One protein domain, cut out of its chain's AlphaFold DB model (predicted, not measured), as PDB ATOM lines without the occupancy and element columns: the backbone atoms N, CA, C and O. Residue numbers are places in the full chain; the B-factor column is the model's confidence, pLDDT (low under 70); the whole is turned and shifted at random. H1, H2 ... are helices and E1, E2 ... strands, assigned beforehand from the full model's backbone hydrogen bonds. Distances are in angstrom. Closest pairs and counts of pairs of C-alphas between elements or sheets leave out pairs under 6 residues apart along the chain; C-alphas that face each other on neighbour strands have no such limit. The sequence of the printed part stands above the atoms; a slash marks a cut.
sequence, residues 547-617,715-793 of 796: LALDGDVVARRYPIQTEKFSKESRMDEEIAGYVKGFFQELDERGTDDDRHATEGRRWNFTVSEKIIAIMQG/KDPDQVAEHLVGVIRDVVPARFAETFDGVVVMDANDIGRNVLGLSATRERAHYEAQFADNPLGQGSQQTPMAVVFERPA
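Overview. This is residues 547 to 617 and 715 to 793 of the 796 residues of a protein of Dermabacter vaginalis (UniProt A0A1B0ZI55). A six-stranded sheet is curled like part of a barrel round one short helix, H6, in its hollow, while the longer helices H1 and H4 and the short H2 cover the other face, making three layers with helices on both faces of the sheet. H3 runs on from the end of E3 and stands up from the sheet, and a long loop, residues 771 to 784, leads from H6 back to the last strand. The printed part has 150 residues with six named helices and six named strands, in the order E1 E2 H1 H2 E3 H3 H4 H5 E4 E5 H6 E6, and its class is mixed, helices and strands. The sheet is mixed, in the order E1, E2, E6, E3, E4, E5, with E3 and E4 parallel and the other neighbours antiparallel. The whole is compact and rounded, with a radius of gyration of the C-alphas of 14.3 A and spans of 40 by 33 by 30 A.

Along the chain. Across the sheet, E1 is residues 547 to 549, E2 residues 553 to 560 at 22.0 A, E6 residues 785 to 792 at 23.0 A, E3 residues 603 to 608 at 16.7 A, E4 residues 740 to 748 at 21.6 A and E5 residues 753 to 758 at 13.7 A. E1 begins at C-alpha 547 (236.528, 254.615, 334.992), and E6 ends at C-alpha 792 (232.100, 245.275, 330.217). E4 bends by 55 degrees at residue 745. H1, residues 571 to 589, is the longest helix at 26.7 A and begins at C-alpha 571 (243.556, 245.899, 361.143). H4, residues 717 to 731, measures 21.3 A. The short helices are H2, residues 592 to 598, H3, residues 609 to 615, H5, residues 734 to 737, and H6, residues 764 to 770.

Arrangement. The sheet is strongly twisted. E2 and E6 are antiparallel at 158 degrees, with N 556 and O 789 at 2.8 A. E6 and E3 are antiparallel at 150 degrees, with N 606 and O 786 at 2.9 A. E3 and E4 are parallel at 29 degrees, with N 607 and O 744 at 2.9 A. The hairpin E4 and E5 has N 747 and O 754 at 2.9 A, and the hairpin E1 and E2 has N 549 and O 553 at 2.8 A, each within hydrogen-bond range. H4 is on the sheet at a height of 8.4 A, slantwise to E4 at 47 degrees on the local plane; its closest C-alpha to E4 is that of Ala 721, 5.1 A from that of Val 743. H1 is on the sheet at a height of 10.3 A, and with residues 572 to 580 alone it touches H4, at a steep tilt of 47 degrees, the same way; the closest C-alphas are those of Lys 580 and Val 731, 5.8 A. H2 stands up from the sheet, its C-alpha 598 lying 6.1 A from C-alpha 789 of E6, the closest pair. The sheet curls round H6, which is on the face opposite H2; the closest C-alphas of H6 and E5 are those of Arg 764 and Val 755, 6.0 A. H5 is not on the sheet and is close to but not clearly touching H4. Two split strand-helix-strand units, strands running the same way with others between them, are E2, H1 H2, E3, with a right-handed crossover, and E5, H6, E6, with a left-handed one. Every O i to N i+4 pair is within hydrogen-bond range in H1, H2, H3 and H6; H4 has 7 of 11, and H5 is too short for such a pair.

Size, cuts and confidence. The C-alphas of Asp 552 and Glu 568 are the two farthest apart, 42.8 A. Residues 618 to 714 are not printed, and C-alphas 617 and 715 are 9.9 A apart across this cut, in the link from H3 to H4. The link from H6 to E6, with 14 residues, is long. The mean pLDDT of the printed part is 90.2, and residues 750 to 751 and 778 to 780 are under 70.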
ATOM      1  N   LEU A 547     235.378 254.261 335.815       93.12
ATOM      2  CA  LEU A 547     236.528 254.615 334.992       93.12
ATOM      3  C   LEU A 547     236.697 253.587 333.875       93.12
ATOM      4  O   LEU A 547     236.826 252.391 334.136       93.12
ATOM      5  N   ALA A 548     236.719 254.055 332.629       92.12
ATOM      6  CA  ALA A 548     237.019 253.205 331.484       92.12
ATOM      7  C   ALA A 548     238.498 252.790 331.503       92.12
ATOM      8  O   ALA A 548     239.389 253.634 331.612       92.12
ATOM      9  N   LEU A 549     238.738 251.488 331.382       89.38
ATOM     10  CA  LEU A 549     240.056 250.881 331.246       89.38
ATOM     11  C   LEU A 549     240.274 250.403 329.806       89.38
ATOM     12  O   LEU A 549     239.346 250.330 328.995       89.38
ATOM     13  N   ASP A 550     241.507 250.009 329.504       81.00
ATOM     14  CA  ASP A 550     241.819 249.330 328.250       81.00
ATOM     15  C   ASP A 550     241.078 247.982 328.150       81.00
ATOM     16  O   ASP A 550     240.875 247.278 329.141       81.00
ATOM     17  N   GLY A 551     240.690 247.601 326.929       78.50
ATOM     18  CA  GLY A 551     240.084 246.292 326.661       78.50
ATOM     19  C   GLY A 551     238.565 246.201 326.850       78.50
ATOM     20  O   GLY A 551     238.071 245.105 327.092       78.50
ATOM     21  N   ASP A 552     237.824 247.307 326.694       83.94
ATOM     22  CA  ASP A 552     236.348 247.343 326.792       83.94
ATOM     23  C   ASP A 552     235.842 246.972 328.204       83.94
ATOM     24  O   ASP A 552     234.789 246.355 328.361       83.94
ATOM     25  N   VAL A 553     236.604 247.349 329.241       89.88
ATOM     26  CA  VAL A 553     236.288 247.136 330.663       89.88
ATOM     27  C   VAL A 553     236.097 248.483 331.357       89.88
ATOM     28  O   VAL A 553     236.828 249.436 331.107       89.88
ATOM     29  N   VAL A 554     235.135 248.556 332.267       93.12
ATOM     30  CA  VAL A 554     234.900 249.679 333.175       93.12
ATOM     31  C   VAL A 554     235.145 249.204 334.601       93.12
ATOM     32  O   VAL A 554     234.618 248.170 335.018       93.12
ATOM     33  N   ALA A 555     235.943 249.962 335.348       94.94
ATOM     34  CA  ALA A 555     236.112 249.790 336.782       94.94
ATOM     35  C   ALA A 555     235.075 250.635 337.526       94.94
ATOM     36  O   ALA A 555     235.183 251.862 337.528       94.94
ATOM     37  N   ARG A 556     234.108 249.980 338.173       95.44
ATOM     38  CA  ARG A 556     233.163 250.598 339.111       95.44
ATOM     39  C   ARG A 556     233.787 250.581 340.501       95.44
ATOM     40  O   ARG A 556     234.011 249.511 341.060       95.44
ATOM     41  N   ARG A 557     234.102 251.750 341.050       94.31
ATOM     42  CA  ARG A 557     234.948 251.904 342.242       94.31
ATOM     43  C   ARG A 557     234.160 252.618 343.316       94.31
ATOM     44  O   ARG A 557     233.848 253.789 343.142       94.31
ATOM     45  N   TYR A 558     233.876 251.929 344.410       94.88
ATOM     46  CA  TYR A 558     233.161 252.482 345.551       94.88
ATOM     47  C   TYR A 558     234.146 252.816 346.672       94.88
ATOM     48  O   TYR A 558     234.632 251.888 347.326       94.88
ATOM     49  N   PRO A 559     234.471 254.101 346.900       93.12
ATOM     50  CA  PRO A 559     235.255 254.512 348.054       93.12
ATOM     51  C   PRO A 559     234.486 254.210 349.345       93.12
ATOM     52  O   PRO A 559     233.277 254.424 349.423       93.12
ATOM     53  N   ILE A 560     235.183 253.711 350.361       91.62
ATOM     54  CA  ILE A 560     234.605 253.409 351.671       91.62
ATOM     55  C   ILE A 560     235.059 254.485 352.646       91.62
ATOM     56  O   ILE A 560     236.256 254.589 352.917       91.62
ATOM     57  N   GLN A 561     234.111 255.273 353.156       87.44
ATOM     58  CA  GLN A 561     234.374 256.278 354.182       87.44
ATOM     59  C   GLN A 561     234.560 255.594 355.539       87.44
ATOM     60  O   GLN A 561     233.780 254.713 355.899       87.44
ATOM     61  N   THR A 562     235.593 255.985 356.280       85.56
ATOM     62  CA  THR A 562     235.931 255.387 357.575       85.56
ATOM     63  C   THR A 562     236.204 256.425 358.642       85.56
ATOM     64  O   THR A 562     236.600 257.549 358.347       85.56
ATOM     65  N   GLU A 563     236.126 256.001 359.901       81.19
ATOM     66  CA  GLU A 563     236.829 256.690 360.978       81.19
ATOM     67  C   GLU A 563     238.354 256.652 360.757       81.19
ATOM     68  O   GLU A 563     238.888 255.946 359.890       81.19
ATOM     69  N   LYS A 564     239.085 257.453 361.536       73.44
ATOM     70  CA  LYS A 564     240.544 257.542 361.435       73.44
ATOM     71  C   LYS A 564     241.215 256.363 362.129       73.44
ATOM     72  O   LYS A 564     240.979 256.114 363.305       73.44
ATOM     73  N   PHE A 565     242.139 255.725 361.420       79.12
ATOM     74  CA  PHE A 565     242.973 254.659 361.966       79.12
ATOM     75  C   PHE A 565     244.109 255.212 362.835       79.12
ATOM     76  O   PHE A 565     244.704 256.248 362.518       79.12
ATOM     77  N   SER A 566     244.462 254.480 363.892       77.75
ATOM     78  CA  SER A 566     245.634 254.745 364.733       77.75
ATOM     79  C   SER A 566     246.549 253.517 364.822       77.75
ATOM     80  O   SER A 566     246.307 252.487 364.196       77.75
ATOM     81  N   LYS A 567     247.635 253.607 365.600       77.00
ATOM     82  CA  LYS A 567     248.501 252.445 365.879       77.00
ATOM     83  C   LYS A 567     247.834 251.414 366.803       77.00
ATOM     84  O   LYS A 567     248.332 250.303 366.936       77.00
ATOM     85  N   GLU A 568     246.767 251.811 367.495       80.38
ATOM     86  CA  GLU A 568     245.944 250.949 368.342       80.38
ATOM     87  C   GLU A 568     244.839 250.243 367.547       80.38
ATOM     88  O   GLU A 568     244.257 249.283 368.058       80.38
ATOM     89  N   SER A 569     244.570 250.696 366.316       84.19
ATOM     90  CA  SER A 569     243.567 250.098 365.441       84.19
ATOM     91  C   SER A 569     243.877 248.634 365.138       84.19
ATOM     92  O   SER A 569     245.022 248.244 364.879       84.19
ATOM     93  N   ARG A 570     242.832 247.807 365.141       90.19
ATOM     94  CA  ARG A 570     242.926 246.364 364.896       90.19
ATOM     95  C   ARG A 570     242.591 246.093 363.434       90.19
ATOM     96  O   ARG A 570     241.425 245.962 363.080       90.19
ATOM     97  N   MET A 571     243.639 246.000 362.610       92.69
ATOM     98  CA  MET A 571     243.556 245.899 361.143       92.69
ATOM     99  C   MET A 571     242.474 244.933 360.648       92.69
ATOM    100  O   MET A 571     241.616 245.342 359.871       92.69
ATOM    101  N   ASP A 572     242.487 243.685 361.120       94.50
ATOM    102  CA  ASP A 572     241.548 242.657 360.663       94.50
ATOM    103  C   ASP A 572     240.097 243.006 361.016       94.50
ATOM    104  O   ASP A 572     239.220 242.939 360.161       94.50
ATOM    105  N   GLU A 573     239.844 243.410 362.263       93.12
ATOM    106  CA  GLU A 573     238.496 243.679 362.776       93.12
ATOM    107  C   GLU A 573     237.874 244.919 362.128       93.12
ATOM    108  O   GLU A 573     236.712 244.888 361.722       93.12
ATOM    109  N   GLU A 574     238.648 245.997 361.995       93.25
ATOM    110  CA  GLU A 574     238.149 247.252 361.438       93.25
ATOM    111  C   GLU A 574     237.935 247.154 359.925       93.25
ATOM    112  O   GLU A 574     236.854 247.501 359.445       93.25
ATOM    113  N   ILE A 575     238.903 246.619 359.166       95.62
ATOM    114  CA  ILE A 575     238.738 246.418 357.715       95.62
ATOM    115  C   ILE A 575     237.547 245.492 357.446       95.62
ATOM    116  O   ILE A 575     236.704 245.810 356.605       95.62
ATOM    117  N   ALA A 576     237.440 244.378 358.178       95.75
ATOM    118  CA  ALA A 576     236.313 243.464 358.048       95.75
ATOM    119  C   ALA A 576     234.973 244.152 358.343       95.75
ATOM    120  O   ALA A 576     234.001 243.935 357.617       95.75
ATOM    121  N   GLY A 577     234.922 245.001 359.374       95.19
ATOM    122  CA  GLY A 577     233.742 245.787 359.730       95.19
ATOM    123  C   GLY A 577     233.275 246.694 358.591       95.19
ATOM    124  O   GLY A 577     232.108 246.635 358.204       95.19
ATOM    125  N   TYR A 578     234.189 247.470 358.005       95.38
ATOM    126  CA  TYR A 578     233.873 248.385 356.903       95.38
ATOM    127  C   TYR A 578     233.469 247.659 355.616       95.38
ATOM    128  O   TYR A 578     232.499 248.046 354.965       95.38
ATOM    129  N   VAL A 579     234.166 246.575 355.260       95.69
ATOM    130  CA  VAL A 579     233.818 245.765 354.082       95.69
ATOM    131  C   VAL A 579     232.446 245.113 354.259       95.69
ATOM    132  O   VAL A 579     231.624 245.140 353.345       95.69
ATOM    133  N   LYS A 580     232.163 244.568 355.447       95.06
ATOM    134  CA  LYS A 580     230.854 243.997 355.771       95.06
ATOM    135  C   LYS A 580     229.743 245.045 355.680       95.06
ATOM    136  O   LYS A 580     228.711 244.757 355.079       95.06
ATOM    137  N   GLY A 581     229.964 246.236 356.242       93.25
ATOM    138  CA  GLY A 581     229.016 247.353 356.182       93.25
ATOM    139  C   GLY A 581     228.677 247.749 354.745       93.25
ATOM    140  O   GLY A 581     227.503 247.795 354.389       93.25
ATOM    141  N   PHE A 582     229.693 247.883 353.885       94.50
ATOM    142  CA  PHE A 582     229.499 248.180 352.463       94.50
ATOM    143  C   PHE A 582     228.561 247.177 351.771       94.50
ATOM    144  O   PHE A 582     227.629 247.577 351.074       94.50
ATOM    145  N   PHE A 583     228.776 245.869 351.959       94.44
ATOM    146  CA  PHE A 583     227.925 244.855 351.325       94.44
ATOM    147  C   PHE A 583     226.511 244.805 351.920       94.44
ATOM    148  O   PHE A 583     225.566 244.510 351.193       94.44
ATOM    149  N   GLN A 584     226.343 245.116 353.209       92.69
ATOM    150  CA  GLN A 584     225.016 245.265 353.815       92.69
ATOM    151  C   GLN A 584     224.251 246.438 353.192       92.69
ATOM    152  O   GLN A 584     223.086 246.299 352.835       92.69
ATOM    153  N   GLU A 585     224.913 247.573 352.986       90.50
ATOM    154  CA  GLU A 585     224.292 248.754 352.382       90.50
ATOM    155  C   GLU A 585     224.013 248.577 350.890       90.50
ATOM    156  O   GLU A 585     222.969 249.024 350.412       90.50
ATOM    157  N   LEU A 586     224.888 247.877 350.161       91.62
ATOM    158  CA  LEU A 586     224.634 247.466 348.779       91.62
ATOM    159  C   LEU A 586     223.351 246.631 348.670       91.62
ATOM    160  O   LEU A 586     222.546 246.848 347.762       91.62
ATOM    161  N   ASP A 587     223.127 245.718 349.614       90.56
ATOM    162  CA  ASP A 587     221.936 244.871 349.644       90.56
ATOM    163  C   ASP A 587     220.673 245.642 350.041       90.56
ATOM    164  O   ASP A 587     219.625 245.489 349.412       90.56
ATOM    165  N   GLU A 588     220.763 246.475 351.077       90.94
ATOM    166  CA  GLU A 588     219.614 247.191 351.640       90.94
ATOM    167  C   GLU A 588     219.191 248.405 350.806       90.94
ATOM    168  O   GLU A 588     218.003 248.730 350.745       90.94
ATOM    169  N   ARG A 589     220.154 249.110 350.200       87.69
ATOM    170  CA  ARG A 589     219.954 250.441 349.601       87.69
ATOM    171  C   ARG A 589     220.522 250.589 348.192       87.69
ATOM    172  O   ARG A 589     220.301 251.635 347.583       87.69
ATOM    173  N   GLY A 590     221.217 249.581 347.664       86.88
ATOM    174  CA  GLY A 590     221.762 249.623 346.309       86.88
ATOM    175  C   GLY A 590     220.682 249.835 345.251       86.88
ATOM    176  O   GLY A 590     219.579 249.278 345.333       86.88
ATOM    177  N   THR A 591     221.005 250.650 344.250       88.56
ATOM    178  CA  THR A 591     220.153 250.856 343.077       88.56
ATOM    179  C   THR A 591     220.253 249.668 342.118       88.56
ATOM    180  O   THR A 591     221.099 248.783 342.268       88.56
ATOM    181  N   ASP A 592     219.399 249.638 341.096       87.94
ATOM    182  CA  ASP A 592     219.483 248.601 340.063       87.94
ATOM    183  C   ASP A 592     220.762 248.724 339.215       87.94
ATOM    184  O   ASP A 592     221.294 247.702 338.787       87.94
ATOM    185  N   ASP A 593     221.312 249.938 339.039       87.69
ATOM    186  CA  ASP A 593     222.638 250.126 338.423       87.69
ATOM    187  C   ASP A 593     223.742 249.545 339.317       87.69
ATOM    188  O   ASP A 593     224.624 248.852 338.817       87.69
ATOM    189  N   ASP A 594     223.667 249.739 340.638       90.00
ATOM    190  CA  ASP A 594     224.658 249.174 341.563       90.00
ATOM    191  C   ASP A 594     224.610 247.645 341.568       90.00
ATOM    192  O   ASP A 594     225.655 246.995 341.481       90.00
ATOM    193  N   ARG A 595     223.413 247.045 341.592       89.25
ATOM    194  CA  ARG A 595     223.251 245.587 341.455       89.25
ATOM    195  C   ARG A 595     223.796 245.093 340.118       89.25
ATOM    196  O   ARG A 595     224.610 244.175 340.094       89.25
ATOM    197  N   HIS A 596     223.447 245.749 339.013       88.81
ATOM    198  CA  HIS A 596     223.949 245.385 337.686       88.81
ATOM    199  C   HIS A 596     225.483 245.492 337.569       88.81
ATOM    200  O   HIS A 596     226.130 244.665 336.912       88.81
ATOM    201  N   ALA A 597     226.074 246.496 338.221       88.50
ATOM    202  CA  ALA A 597     227.511 246.733 338.234       88.50
ATOM    203  C   ALA A 597     228.292 245.771 339.146       88.50
ATOM    204  O   ALA A 597     229.510 245.678 339.000       88.50
ATOM    205  N   THR A 598     227.629 245.064 340.068       92.31
ATOM    206  CA  THR A 598     228.291 244.249 341.104       92.31
ATOM    207  C   THR A 598     227.978 242.753 341.018       92.31
ATOM    208  O   THR A 598     228.863 241.928 341.253       92.31
ATOM    209  N   GLU A 599     226.758 242.362 340.642       90.50
ATOM    210  CA  GLU A 599     226.322 240.962 340.645       90.50
ATOM    211  C   GLU A 599     227.056 240.107 339.603       90.50
ATOM    212  O   GLU A 599     227.103 240.423 338.413       90.50
ATOM    213  N   GLY A 600     227.652 239.000 340.062       90.69
ATOM    214  CA  GLY A 600     228.414 238.080 339.211       90.69
ATOM    215  C   GLY A 600     229.681 238.691 338.600       90.69
ATOM    216  O   GLY A 600     230.309 238.067 337.742       90.69
ATOM    217  N   ARG A 601     230.070 239.904 339.018       93.81
ATOM    218  CA  ARG A 601     231.241 240.610 338.496       93.81
ATOM    219  C   ARG A 601     232.470 240.308 339.331       93.81
ATOM    220  O   ARG A 601     232.403 240.222 340.556       93.81
ATOM    221  N   ARG A 602     233.607 240.176 338.651       95.25
ATOM    222  CA  ARG A 602     234.912 240.086 339.303       95.25
ATOM    223  C   ARG A 602     235.187 241.392 340.041       95.25
ATOM    224  O   ARG A 602     234.973 242.464 339.475       95.25
ATOM    225  N   TRP A 603     235.707 241.299 341.258       97.19
ATOM    226  CA  TRP A 603     236.021 242.482 342.049       97.19
ATOM    227  C   TRP A 603     237.263 242.305 342.911       97.19
ATOM    228  O   TRP A 603     237.637 241.188 343.257       97.19
ATOM    229  N   ASN A 604     237.904 243.415 343.254       97.94
ATOM    230  CA  ASN A 604     239.033 243.457 344.171       97.94
ATOM    231  C   ASN A 604     238.780 244.470 345.292       97.94
ATOM    232  O   ASN A 604     237.974 245.394 345.155       97.94
ATOM    233  N   PHE A 605     239.485 244.281 346.402       98.06
ATOM    234  CA  PHE A 605     239.502 245.228 347.504       98.06
ATOM    235  C   PHE A 605     240.815 245.996 347.480       98.06
ATOM    236  O   PHE A 605     241.888 245.400 347.579       98.06
ATOM    237  N   THR A 606     240.738 247.316 347.359       97.50
ATOM    238  CA  THR A 606     241.918 248.177 347.385       97.50
ATOM    239  C   THR A 606     241.985 248.938 348.702       97.50
ATOM    240  O   THR A 606     241.013 249.568 349.112       97.50
ATOM    241  N   VAL A 607     243.151 248.921 349.343       96.06
ATOM    242  CA  VAL A 607     243.428 249.624 350.598       96.06
ATOM    243  C   VAL A 607     244.653 250.522 350.456       96.06
ATOM    244  O   VAL A 607     245.657 250.131 349.860       96.06
ATOM    245  N   SER A 608     244.578 251.735 351.002       92.50
ATOM    246  CA  SER A 608     245.698 252.675 350.999       92.50
ATOM    247  C   SER A 608     246.863 252.159 351.836       92.50
ATOM    248  O   SER A 608     246.707 251.698 352.970       92.50
ATOM    249  N   GLU A 609     248.069 252.338 351.310       91.00
ATOM    250  CA  GLU A 609     249.313 252.099 352.026       91.00
ATOM    251  C   GLU A 609     249.405 252.893 353.341       91.00
ATOM    252  O   GLU A 609     249.978 252.403 354.315       91.00
ATOM    253  N   LYS A 610     248.811 254.096 353.401       85.19
ATOM    254  CA  LYS A 610     248.865 254.986 354.574       85.19
ATOM    255  C   LYS A 610     248.302 254.307 355.806       85.19
ATOM    256  O   LYS A 610     248.961 254.291 356.843       85.19
ATOM    257  N   ILE A 611     247.102 253.744 355.689       88.62
ATOM    258  CA  ILE A 611     246.415 253.167 356.845       88.62
ATOM    259  C   ILE A 611     247.082 251.865 357.286       88.62
ATOM    260  O   ILE A 611     247.209 251.631 358.483       88.62
ATOM    261  N   ILE A 612     247.616 251.073 356.345       92.06
ATOM    262  CA  ILE A 612     248.390 249.870 356.676       92.06
ATOM    263  C   ILE A 612     249.657 250.249 357.450       92.06
ATOM    264  O   ILE A 612     249.924 249.678 358.505       92.06
ATOM    265  N   ALA A 613     250.415 251.245 356.981       89.19
ATOM    266  CA  ALA A 613     251.616 251.707 357.673       89.19
ATOM    267  C   ALA A 613     251.300 252.275 359.070       89.19
ATOM    268  O   ALA A 613     252.033 252.003 360.022       89.19
ATOM    269  N   ILE A 614     250.202 253.026 359.218       84.25
ATOM    270  CA  ILE A 614     249.746 253.556 360.513       84.25
ATOM    271  C   ILE A 614     249.417 252.417 361.485       84.25
ATOM    272  O   ILE A 614     249.966 252.393 362.587       84.25
ATOM    273  N   MET A 615     248.603 251.444 361.064       88.94
ATOM    274  CA  MET A 615     248.217 250.292 361.893       88.94
ATOM    275  C   MET A 615     249.404 249.385 362.246       88.94
ATOM    276  O   MET A 615     249.414 248.739 363.287       88.94
ATOM    277  N   GLN A 616     250.455 249.370 361.422       91.38
ATOM    278  CA  GLN A 616     251.718 248.688 361.727       91.38
ATOM    279  C   GLN A 616     252.644 249.487 362.666       91.38
ATOM    280  O   GLN A 616     253.759 249.042 362.952       91.38
ATOM    281  N   GLY A 617     252.240 250.679 363.115       86.88
ATOM    282  CA  GLY A 617     253.065 251.556 363.949       86.88
ATOM    283  C   GLY A 617     254.265 252.154 363.208       86.88
ATOM    284  O   GLY A 617     255.292 252.435 363.823       86.88
ATOM    285  N   LYS A 715     255.222 247.571 355.925       90.19
ATOM    286  CA  LYS A 715     256.081 246.403 356.019       90.19
ATOM    287  C   LYS A 715     255.386 245.212 355.361       90.19
ATOM    288  O   LYS A 715     254.225 244.950 355.664       90.19
ATOM    289  N   ASP A 716     256.122 244.511 354.499       91.69
ATOM    290  CA  ASP A 716     255.693 243.289 353.809       91.69
ATOM    291  C   ASP A 716     254.300 243.417 353.139       91.69
ATOM    292  O   ASP A 716     253.402 242.621 353.416       91.69
ATOM    293  N   PRO A 717     254.078 244.420 352.264       92.94
ATOM    294  CA  PRO A 717     252.747 244.747 351.742       92.94
ATOM    295  C   PRO A 717     252.095 243.609 350.941       92.94
ATOM    296  O   PRO A 717     250.873 243.492 350.961       92.94
ATOM    297  N   ASP A 718     252.877 242.753 350.273       94.81
ATOM    298  CA  ASP A 718     252.351 241.556 349.600       94.81
ATOM    299  C   ASP A 718     251.796 240.535 350.615       94.81
ATOM    300  O   ASP A 718     250.705 240.011 350.416       94.81
ATOM    301  N   GLN A 719     252.467 240.325 351.757       95.94
ATOM    302  CA  GLN A 719     251.970 239.432 352.819       95.94
ATOM    303  C   GLN A 719     250.715 239.996 353.490       95.94
ATOM    304  O   GLN A 719     249.803 239.244 353.825       95.94
ATOM    305  N   VAL A 720     250.640 241.321 353.663       95.88
ATOM    306  CA  VAL A 720     249.416 241.983 354.142       95.88
ATOM    307  C   VAL A 720     248.269 241.750 353.157       95.88
ATOM    308  O   VAL A 720     247.171 241.385 353.576       95.88
ATOM    309  N   ALA A 721     248.515 241.916 351.855       96.75
ATOM    310  CA  ALA A 721     247.510 241.660 350.827       96.75
ATOM    311  C   ALA A 721     247.056 240.191 350.816       96.75
ATOM    312  O   ALA A 721     245.868 239.928 350.649       96.75
ATOM    313  N   GLU A 722     247.965 239.231 351.002       97.25
ATOM    314  CA  GLU A 722     247.630 237.804 351.113       97.25
ATOM    315  C   GLU A 722     246.803 237.499 352.369       97.25
ATOM    316  O   GLU A 722     245.792 236.803 352.284       97.25
ATOM    317  N   HIS A 723     247.181 238.057 353.522       96.88
ATOM    318  CA  HIS A 723     246.468 237.880 354.793       96.88
ATOM    319  C   HIS A 723     245.031 238.409 354.729       96.88
ATOM    320  O   HIS A 723     244.081 237.704 355.079       96.88
ATOM    321  N   LEU A 724     244.850 239.623 354.198       97.19
ATOM    322  CA  LEU A 724     243.537 240.266 354.105       97.19
ATOM    323  C   LEU A 724     242.559 239.531 353.175       97.19
ATOM    324  O   LEU A 724     241.350 239.722 353.307       97.19
ATOM    325  N   VAL A 725     243.028 238.652 352.279       97.38
ATOM    326  CA  VAL A 725     242.131 237.806 351.472       97.38
ATOM    327  C   VAL A 725     241.273 236.908 352.361       97.38
ATOM    328  O   VAL A 725     240.078 236.779 352.097       97.38
ATOM    329  N   GLY A 726     241.854 236.305 353.404       95.25
ATOM    330  CA  GLY A 726     241.113 235.471 354.354       95.25
ATOM    331  C   GLY A 726     240.085 236.290 355.130       95.25
ATOM    332  O   GLY A 726     238.900 235.967 355.115       95.25
ATOM    333  N   VAL A 727     240.531 237.419 355.689       96.56
ATOM    334  CA  VAL A 727     239.693 238.357 356.453       96.56
ATOM    335  C   VAL A 727     238.466 238.801 355.654       96.56
ATOM    336  O   VAL A 727     237.350 238.787 356.166       96.56
ATOM    337  N   ILE A 728     238.652 239.168 354.383       96.88
ATOM    338  CA  ILE A 728     237.559 239.638 353.525       96.88
ATOM    339  C   ILE A 728     236.626 238.491 353.144       96.88
ATOM    340  O   ILE A 728     235.408 238.648 353.226       96.88
ATOM    341  N   ARG A 729     237.162 237.325 352.763       95.88
ATOM    342  CA  ARG A 729     236.341 236.157 352.397       95.88
ATOM    343  C   ARG A 729     235.423 235.704 353.528       95.88
ATOM    344  O   ARG A 729     234.317 235.256 353.240       95.88
ATOM    345  N   ASP A 730     235.855 235.859 354.775       94.75
ATOM    346  CA  ASP A 730     235.083 235.452 355.951       94.75
ATOM    347  C   ASP A 730     233.876 236.364 356.241       94.75
ATOM    348  O   ASP A 730     232.945 235.942 356.930       94.75
ATOM    349  N   VAL A 731     233.861 237.601 355.725       94.88
ATOM    350  CA  VAL A 731     232.814 238.591 356.046       94.88
ATOM    351  C   VAL A 731     231.915 238.992 354.883       94.88
ATOM    352  O   VAL A 731     230.854 239.576 355.120       94.88
ATOM    353  N   VAL A 732     232.297 238.684 353.644       95.06
ATOM    354  CA  VAL A 732     231.483 239.002 352.461       95.06
ATOM    355  C   VAL A 732     230.435 237.918 352.174       95.06
ATOM    356  O   VAL A 732     230.670 236.737 352.436       95.06
ATOM    357  N   PRO A 733     229.270 238.268 351.592       94.44
ATOM    358  CA  PRO A 733     228.278 237.279 351.182       94.44
ATOM    359  C   PRO A 733     228.852 236.251 350.196       94.44
ATOM    360  O   PRO A 733     229.652 236.597 349.326       94.44
ATOM    361  N   ALA A 734     228.373 235.002 350.258       92.00
ATOM    362  CA  ALA A 734     228.881 233.899 349.431       92.00
ATOM    363  C   ALA A 734     228.925 234.229 347.924       92.00
ATOM    364  O   ALA A 734     229.912 233.930 347.258       92.00
ATOM    365  N   ARG A 735     227.908 234.939 347.407       92.56
ATOM    366  CA  ARG A 735     227.835 235.364 345.995       92.56
ATOM    367  C   ARG A 735     228.955 236.319 345.558       92.56
ATOM    368  O   ARG A 735     229.254 236.393 344.374       92.56
ATOM    369  N   PHE A 736     229.559 237.044 346.497       94.75
ATOM    370  CA  PHE A 736     230.697 237.926 346.240       94.75
ATOM    371  C   PHE A 736     232.029 237.251 346.578       94.75
ATOM    372  O   PHE A 736     233.036 237.556 345.944       94.75
ATOM    373  N   ALA A 737     232.054 236.296 347.513       93.69
ATOM    374  CA  ALA A 737     233.254 235.513 347.810       93.69
ATOM    375  C   ALA A 737     233.751 234.712 346.588       93.69
ATOM    376  O   ALA A 737     234.958 234.585 346.387       93.69
ATOM    377  N   GLU A 738     232.833 234.207 345.755       91.25
ATOM    378  CA  GLU A 738     233.155 233.435 344.541       91.25
ATOM    379  C   GLU A 738     233.837 234.268 343.444       91.25
ATOM    380  O   GLU A 738     234.643 233.746 342.674       91.25
ATOM    381  N   THR A 739     233.530 235.563 343.375       95.31
ATOM    382  CA  THR A 739     234.019 236.485 342.338       95.31
ATOM    383  C   THR A 739     235.138 237.410 342.826       95.31
ATOM    384  O   THR A 739     235.635 238.239 342.058       95.31
ATOM    385  N   PHE A 740     235.565 237.257 344.082       97.31
ATOM    386  CA  PHE A 740     236.620 238.054 344.699       97.31
ATOM    387  C   PHE A 740     238.012 237.674 344.167       97.31
ATOM    388  O   PHE A 740     238.501 236.562 344.382       97.31
ATOM    389  N   ASP A 741     238.652 238.622 343.482       95.88
ATOM    390  CA  ASP A 741     239.959 238.481 342.830       95.88
ATOM    391  C   ASP A 741     241.119 238.552 343.832       95.88
ATOM    392  O   ASP A 741     242.087 237.805 343.717       95.88
ATOM    393  N   GLY A 742     241.016 239.424 344.839       97.06
ATOM    394  CA  GLY A 742     242.025 239.581 345.885       97.06
ATOM    395  C   GLY A 742     242.159 241.016 346.389       97.06
ATOM    396  O   GLY A 742     241.290 241.863 346.162       97.06
ATOM    397  N   VAL A 743     243.269 241.281 347.079       98.25
ATOM    398  CA  VAL A 743     243.558 242.564 347.729       98.25
ATOM    399  C   VAL A 743     244.696 243.293 347.022       98.25
ATOM    400  O   VAL A 743     245.683 242.688 346.590       98.25
ATOM    401  N   VAL A 744     244.560 244.614 346.941       97.81
ATOM    402  CA  VAL A 744     245.558 245.533 346.398       97.81
ATOM    403  C   VAL A 744     245.917 246.563 347.469       97.81
ATOM    404  O   VAL A 744     245.064 247.327 347.912       97.81
ATOM    405  N   VAL A 745     247.184 246.613 347.880       96.44
ATOM    406  CA  VAL A 745     247.713 247.694 348.727       96.44
ATOM    407  C   VAL A 745     248.300 248.761 347.808       96.44
ATOM    408  O   VAL A 745     249.313 248.526 347.142       96.44
ATOM    409  N   MET A 746     247.655 249.923 347.757       92.38
ATOM    410  CA  MET A 746     247.916 250.976 346.775       92.38
ATOM    411  C   MET A 746     248.416 252.255 347.450       92.38
ATOM    412  O   MET A 746     247.812 252.729 348.406       92.38
ATOM    413  N   ASP A 747     249.471 252.853 346.902       89.31
ATOM    414  CA  ASP A 747     249.807 254.260 347.130       89.31
ATOM    415  C   ASP A 747     249.238 255.076 345.968       89.31
ATOM    416  O   ASP A 747     249.730 254.960 344.847       89.31
ATOM    417  N   ALA A 748     248.175 255.847 346.207       84.44
ATOM    418  CA  ALA A 748     247.513 256.659 345.187       84.44
ATOM    419  C   ALA A 748     247.330 258.110 345.649       84.44
ATOM    420  O   ALA A 748     246.874 258.393 346.760       84.44
ATOM    421  N   ASN A 749     247.660 259.040 344.756       77.56
ATOM    422  CA  ASN A 749     247.402 260.467 344.890       77.56
ATOM    423  C   ASN A 749     247.084 261.092 343.521       77.56
ATOM    424  O   ASN A 749     247.128 260.416 342.495       77.56
ATOM    425  N   ASP A 750     246.764 262.389 343.482       69.81
ATOM    426  CA  ASP A 750     246.385 263.067 342.229       69.81
ATOM    427  C   ASP A 750     247.565 263.262 341.242       69.81
ATOM    428  O   ASP A 750     247.376 263.768 340.137       69.81
ATOM    429  N   ILE A 751     248.790 262.877 341.624       62.03
ATOM    430  CA  ILE A 751     250.022 263.033 340.830       62.03
ATOM    431  C   ILE A 751     250.556 261.670 340.350       62.03
ATOM    432  O   ILE A 751     251.234 261.597 339.323       62.03
ATOM    433  N   GLY A 752     250.260 260.578 341.056       74.69
ATOM    434  CA  GLY A 752     250.758 259.245 340.740       74.69
ATOM    435  C   GLY A 752     250.121 258.139 341.578       74.69
ATOM    436  O   GLY A 752     249.485 258.390 342.600       74.69
ATOM    437  N   ARG A 753     250.301 256.896 341.119       87.56
ATOM    438  CA  ARG A 753     249.744 255.684 341.729       87.56
ATOM    439  C   ARG A 753     250.694 254.504 341.556       87.56
ATOM    440  O   ARG A 753     251.229 254.339 340.463       87.56
ATOM    441  N   ASN A 754     250.912 253.723 342.609       89.19
ATOM    442  CA  ASN A 754     251.772 252.542 342.590       89.19
ATOM    443  C   ASN A 754     251.173 251.427 343.451       89.19
ATOM    444  O   ASN A 754     250.831 251.645 344.616       89.19
ATOM    445  N   VAL A 755     251.130 250.207 342.917       92.31
ATOM    446  CA  VAL A 755     250.761 249.023 343.706       92.31
ATOM    447  C   VAL A 755     251.966 248.563 344.516       92.31
ATOM    448  O   VAL A 755     252.964 248.098 343.956       92.31
ATOM    449  N   LEU A 756     251.863 248.651 345.843       90.62
ATOM    450  CA  LEU A 756     252.911 248.218 346.767       90.62
ATOM    451  C   LEU A 756     252.752 246.745 347.147       90.62
ATOM    452  O   LEU A 756     253.738 246.014 347.137       90.62
ATOM    453  N   GLY A 757     251.522 246.304 347.409       93.81
ATOM    454  CA  GLY A 757     251.191 244.922 347.765       93.81
ATOM    455  C   GLY A 757     250.106 244.359 346.861       93.81
ATOM    456  O   GLY A 757     249.153 245.072 346.545       93.81
ATOM    457  N   LEU A 758     250.236 243.105 346.437       96.81
ATOM    458  CA  LEU A 758     249.282 242.490 345.520       96.81
ATOM    459  C   LEU A 758     249.062 241.003 345.813       96.81
ATOM    460  O   LEU A 758     249.990 240.211 345.691       96.81
ATOM    461  N   SER A 759     247.811 240.626 346.090       96.75
ATOM    462  CA  SER A 759     247.359 239.223 346.098       96.75
ATOM    463  C   SER A 759     246.367 238.896 344.975       96.75
ATOM    464  O   SER A 759     246.076 237.727 344.726       96.75
ATOM    465  N   ALA A 760     245.856 239.917 344.280       93.44
ATOM    466  CA  ALA A 760     244.918 239.756 343.175       93.44
ATOM    467  C   ALA A 760     245.616 239.309 341.870       93.44
ATOM    468  O   ALA A 760     246.811 239.521 341.680       93.44
ATOM    469  N   THR A 761     244.874 238.694 340.943       92.62
ATOM    470  CA  THR A 761     245.489 237.824 339.914       92.62
ATOM    471  C   THR A 761     246.085 238.517 338.681       92.62
ATOM    472  O   THR A 761     246.920 237.922 337.997       92.62
ATOM    473  N   ARG A 762     245.663 239.744 338.348       92.38
ATOM    474  CA  ARG A 762     246.175 240.509 337.191       92.38
ATOM    475  C   ARG A 762     247.504 241.220 337.473       92.38
ATOM    476  O   ARG A 762     247.966 241.295 338.605       92.38
ATOM    477  N   GLU A 763     248.127 241.764 336.430       93.00
ATOM    478  CA  GLU A 763     249.369 242.534 336.569       93.00
ATOM    479  C   GLU A 763     249.154 243.851 337.337       93.00
ATOM    480  O   GLU A 763     248.102 244.478 337.226       93.00
ATOM    481  N   ARG A 764     250.177 244.325 338.065       93.94
ATOM    482  CA  ARG A 764     250.125 245.574 338.860       93.94
ATOM    483  C   ARG A 764     249.614 246.773 338.054       93.94
ATOM    484  O   ARG A 764     248.746 247.495 338.533       93.94
ATOM    485  N   ALA A 765     250.073 246.917 336.807       92.88
ATOM    486  CA  ALA A 765     249.675 248.001 335.906       92.88
ATOM    487  C   ALA A 765     248.153 248.069 335.672       92.88
ATOM    488  O   ALA A 765     247.599 249.153 335.496       92.88
ATOM    489  N   HIS A 766     247.468 246.922 335.712       94.06
ATOM    490  CA  HIS A 766     246.017 246.854 335.573       94.06
ATOM    491  C   HIS A 766     245.301 247.499 336.767       94.06
ATOM    492  O   HIS A 766     244.417 248.334 336.587       94.06
ATOM    493  N   TYR A 767     245.713 247.173 337.993       94.62
ATOM    494  CA  TYR A 767     245.135 247.771 339.203       94.62
ATOM    495  C   TYR A 767     245.550 249.234 339.378       94.62
ATOM    496  O   TYR A 767     244.763 250.053 339.841       94.62
ATOM    497  N   GLU A 768     246.752 249.609 338.938       94.50
ATOM    498  CA  GLU A 768     247.152 251.016 338.859       94.50
ATOM    499  C   GLU A 768     246.238 251.793 337.907       94.50
ATOM    500  O   GLU A 768     245.835 252.911 338.221       94.50
ATOM    501  N   ALA A 769     245.855 251.220 336.761       92.69
ATOM    502  CA  ALA A 769     244.928 251.863 335.831       92.69
ATOM    503  C   ALA A 769     243.545 252.122 336.458       92.69
ATOM    504  O   ALA A 769     242.954 253.165 336.185       92.69
ATOM    505  N   GLN A 770     243.075 251.257 337.365       94.06
ATOM    506  CA  GLN A 770     241.812 251.452 338.093       94.06
ATOM    507  C   GLN A 770     241.794 252.717 338.963       94.06
ATOM    508  O   GLN A 770     240.719 253.235 339.250       94.06
ATOM    509  N   PHE A 771     242.950 253.258 339.353       93.50
ATOM    510  CA  PHE A 771     243.061 254.424 340.240       93.50
ATOM    511  C   PHE A 771     243.593 255.669 339.519       93.50
ATOM    512  O   PHE A 771     244.170 256.554 340.148       93.50
ATOM    513  N   ALA A 772     243.427 255.758 338.193       88.38
ATOM    514  CA  ALA A 772     244.106 256.775 337.391       88.38
ATOM    515  C   ALA A 772     243.779 258.233 337.726       88.38
ATOM    516  O   ALA A 772     244.662 259.086 337.654       88.38
ATOM    517  N   ASP A 773     242.538 258.490 338.109       86.94
ATOM    518  CA  ASP A 773     241.977 259.760 338.574       86.94
ATOM    519  C   ASP A 773     241.817 259.809 340.108       86.94
ATOM    520  O   ASP A 773     241.217 260.751 340.622       86.94
ATOM    521  N   ASN A 774     242.350 258.815 340.831       88.00
ATOM    522  CA  ASN A 774     242.269 258.650 342.283       88.00
ATOM    523  C   ASN A 774     240.835 258.823 342.863       88.00
ATOM    524  O   ASN A 774     240.468 259.919 343.306       88.00
ATOM    525  N   PRO A 775     240.030 257.744 342.935       88.81
ATOM    526  CA  PRO A 775     238.669 257.800 343.472       88.81
ATOM    527  C   PRO A 775     238.623 258.012 344.995       88.81
ATOM    528  O   PRO A 775     237.587 258.419 345.508       88.81
ATOM    529  N   LEU A 776     239.730 257.784 345.715       86.25
ATOM    530  CA  LEU A 776     239.820 257.890 347.181       86.25
ATOM    531  C   LEU A 776     239.898 259.341 347.691       86.25
ATOM    532  O   LEU A 776     239.835 259.572 348.895       86.25
ATOM    533  N   GLY A 777     240.078 260.324 346.802       77.50
ATOM    534  CA  GLY A 777     240.313 261.716 347.199       77.50
ATOM    535  C   GLY A 777     241.683 261.937 347.860       77.50
ATOM    536  O   GLY A 777     242.535 261.046 347.871       77.50
ATOM    537  N   GLN A 778     241.931 263.158 348.342       63.84
ATOM    538  CA  GLN A 778     243.162 263.561 349.058       63.84
ATOM    539  C   GLN A 778     242.895 264.544 350.220       63.84
ATOM    540  O   GLN A 778     243.818 264.863 350.967       63.84
ATOM    541  N   GLY A 779     241.658 265.037 350.356       60.03
ATOM    542  CA  GLY A 779     241.235 266.013 351.362       60.03
ATOM    543  C   GLY A 779     240.438 265.359 352.493       60.03
ATOM    544  O   GLY A 779     240.756 264.257 352.931       60.03
ATOM    545  N   SER A 780     239.388 266.025 352.975       60.16
ATOM    546  CA  SER A 780     238.572 265.618 354.134       60.16
ATOM    547  C   SER A 780     237.638 264.421 353.906       60.16
ATOM    548  O   SER A 780     236.876 264.092 354.807       60.16
ATOM    549  N   GLN A 781     237.691 263.745 352.754       71.94
ATOM    550  CA  GLN A 781     236.730 262.693 352.390       71.94
ATOM    551  C   GLN A 781     236.776 261.452 353.302       71.94
ATOM    552  O   GLN A 781     235.762 260.783 353.475       71.94
ATOM    553  N   GLN A 782     237.943 261.151 353.889       78.56
ATOM    554  CA  GLN A 782     238.171 259.984 354.759       78.56
ATOM    555  C   GLN A 782     237.850 258.630 354.102       78.56
ATOM    556  O   GLN A 782     237.347 257.724 354.755       78.56
ATOM    557  N   THR A 783     238.180 258.461 352.818       88.94
ATOM    558  CA  THR A 783     237.938 257.207 352.085       88.94
ATOM    559  C   THR A 783     239.236 256.470 351.730       88.94
ATOM    560  O   THR A 783     239.650 256.503 350.572       88.94
ATOM    561  N   PRO A 784     239.947 255.827 352.677       90.94
ATOM    562  CA  PRO A 784     241.248 255.204 352.410       90.94
ATOM    563  C   PRO A 784     241.159 253.822 351.740       90.94
ATOM    564  O   PRO A 784     242.189 253.188 351.509       90.94
ATOM    565  N   MET A 785     239.954 253.323 351.464       94.75
ATOM    566  CA  MET A 785     239.695 251.996 350.903       94.75
ATOM    567  C   MET A 785     238.650 252.086 349.797       94.75
ATOM    568  O   MET A 785     237.846 253.017 349.778       94.75
ATOM    569  N   ALA A 786     238.637 251.113 348.889       95.81
ATOM    570  CA  ALA A 786     237.590 250.984 347.888       95.81
ATOM    571  C   ALA A 786     237.293 249.526 347.530       95.81
ATOM    572  O   ALA A 786     238.194 248.686 347.469       95.81
ATOM    573  N   VAL A 787     236.027 249.258 347.213       96.69
ATOM    574  CA  VAL A 787     235.596 248.026 346.539       96.69
ATOM    575  C   VAL A 787     235.497 248.309 345.047       96.69
ATOM    576  O   VAL A 787     234.797 249.236 344.637       96.69
ATOM    577  N   VAL A 788     236.210 247.537 344.227       96.94
ATOM    578  CA  VAL A 788     236.323 247.793 342.787       96.94
ATOM    579  C   VAL A 788     235.821 246.600 341.989       96.94
ATOM    580  O   VAL A 788     236.437 245.538 342.019       96.94
ATOM    581  N   PHE A 789     234.731 246.788 341.249       96.50
ATOM    582  CA  PHE A 789     234.136 245.794 340.357       96.50
ATOM    583  C   PHE A 789     234.517 246.065 338.904       96.50
ATOM    584  O   PHE A 789     234.638 247.213 338.477       96.50
ATOM    585  N   GLU A 790     234.665 245.001 338.123       93.75
ATOM    586  CA  GLU A 790     234.899 245.087 336.685       93.75
ATOM    587  C   GLU A 790     233.650 244.694 335.902       93.75
ATOM    588  O   GLU A 790     233.138 243.580 336.046       93.75
ATOM    589  N   ARG A 791     233.207 245.583 335.009       89.12
ATOM    590  CA  ARG A 791     232.110 245.310 334.073       89.12
ATOM    591  C   ARG A 791     232.502 245.606 332.622       89.12
ATOM    592  O   ARG A 791     233.364 246.452 332.396       89.12
ATOM    593  N   PRO A 792     231.910 244.932 331.625       85.56
ATOM    594  CA  PRO A 792     232.100 245.275 330.217       85.56
ATOM    595  C   PRO A 792     231.602 246.695 329.903       85.56
ATOM    596  O   PRO A 792     230.556 247.112 330.389       85.56
ATOM    597  N   ALA A 793     232.300 247.428 329.036       77.50
ATOM    598  CA  ALA A 793     231.941 248.800 328.663       77.50
ATOM    599  C   ALA A 793     230.714 248.897 327.732       77.50
ATOM    600  O   ALA A 793     230.174 249.984 327.530       77.50
TER     601      ALA A 793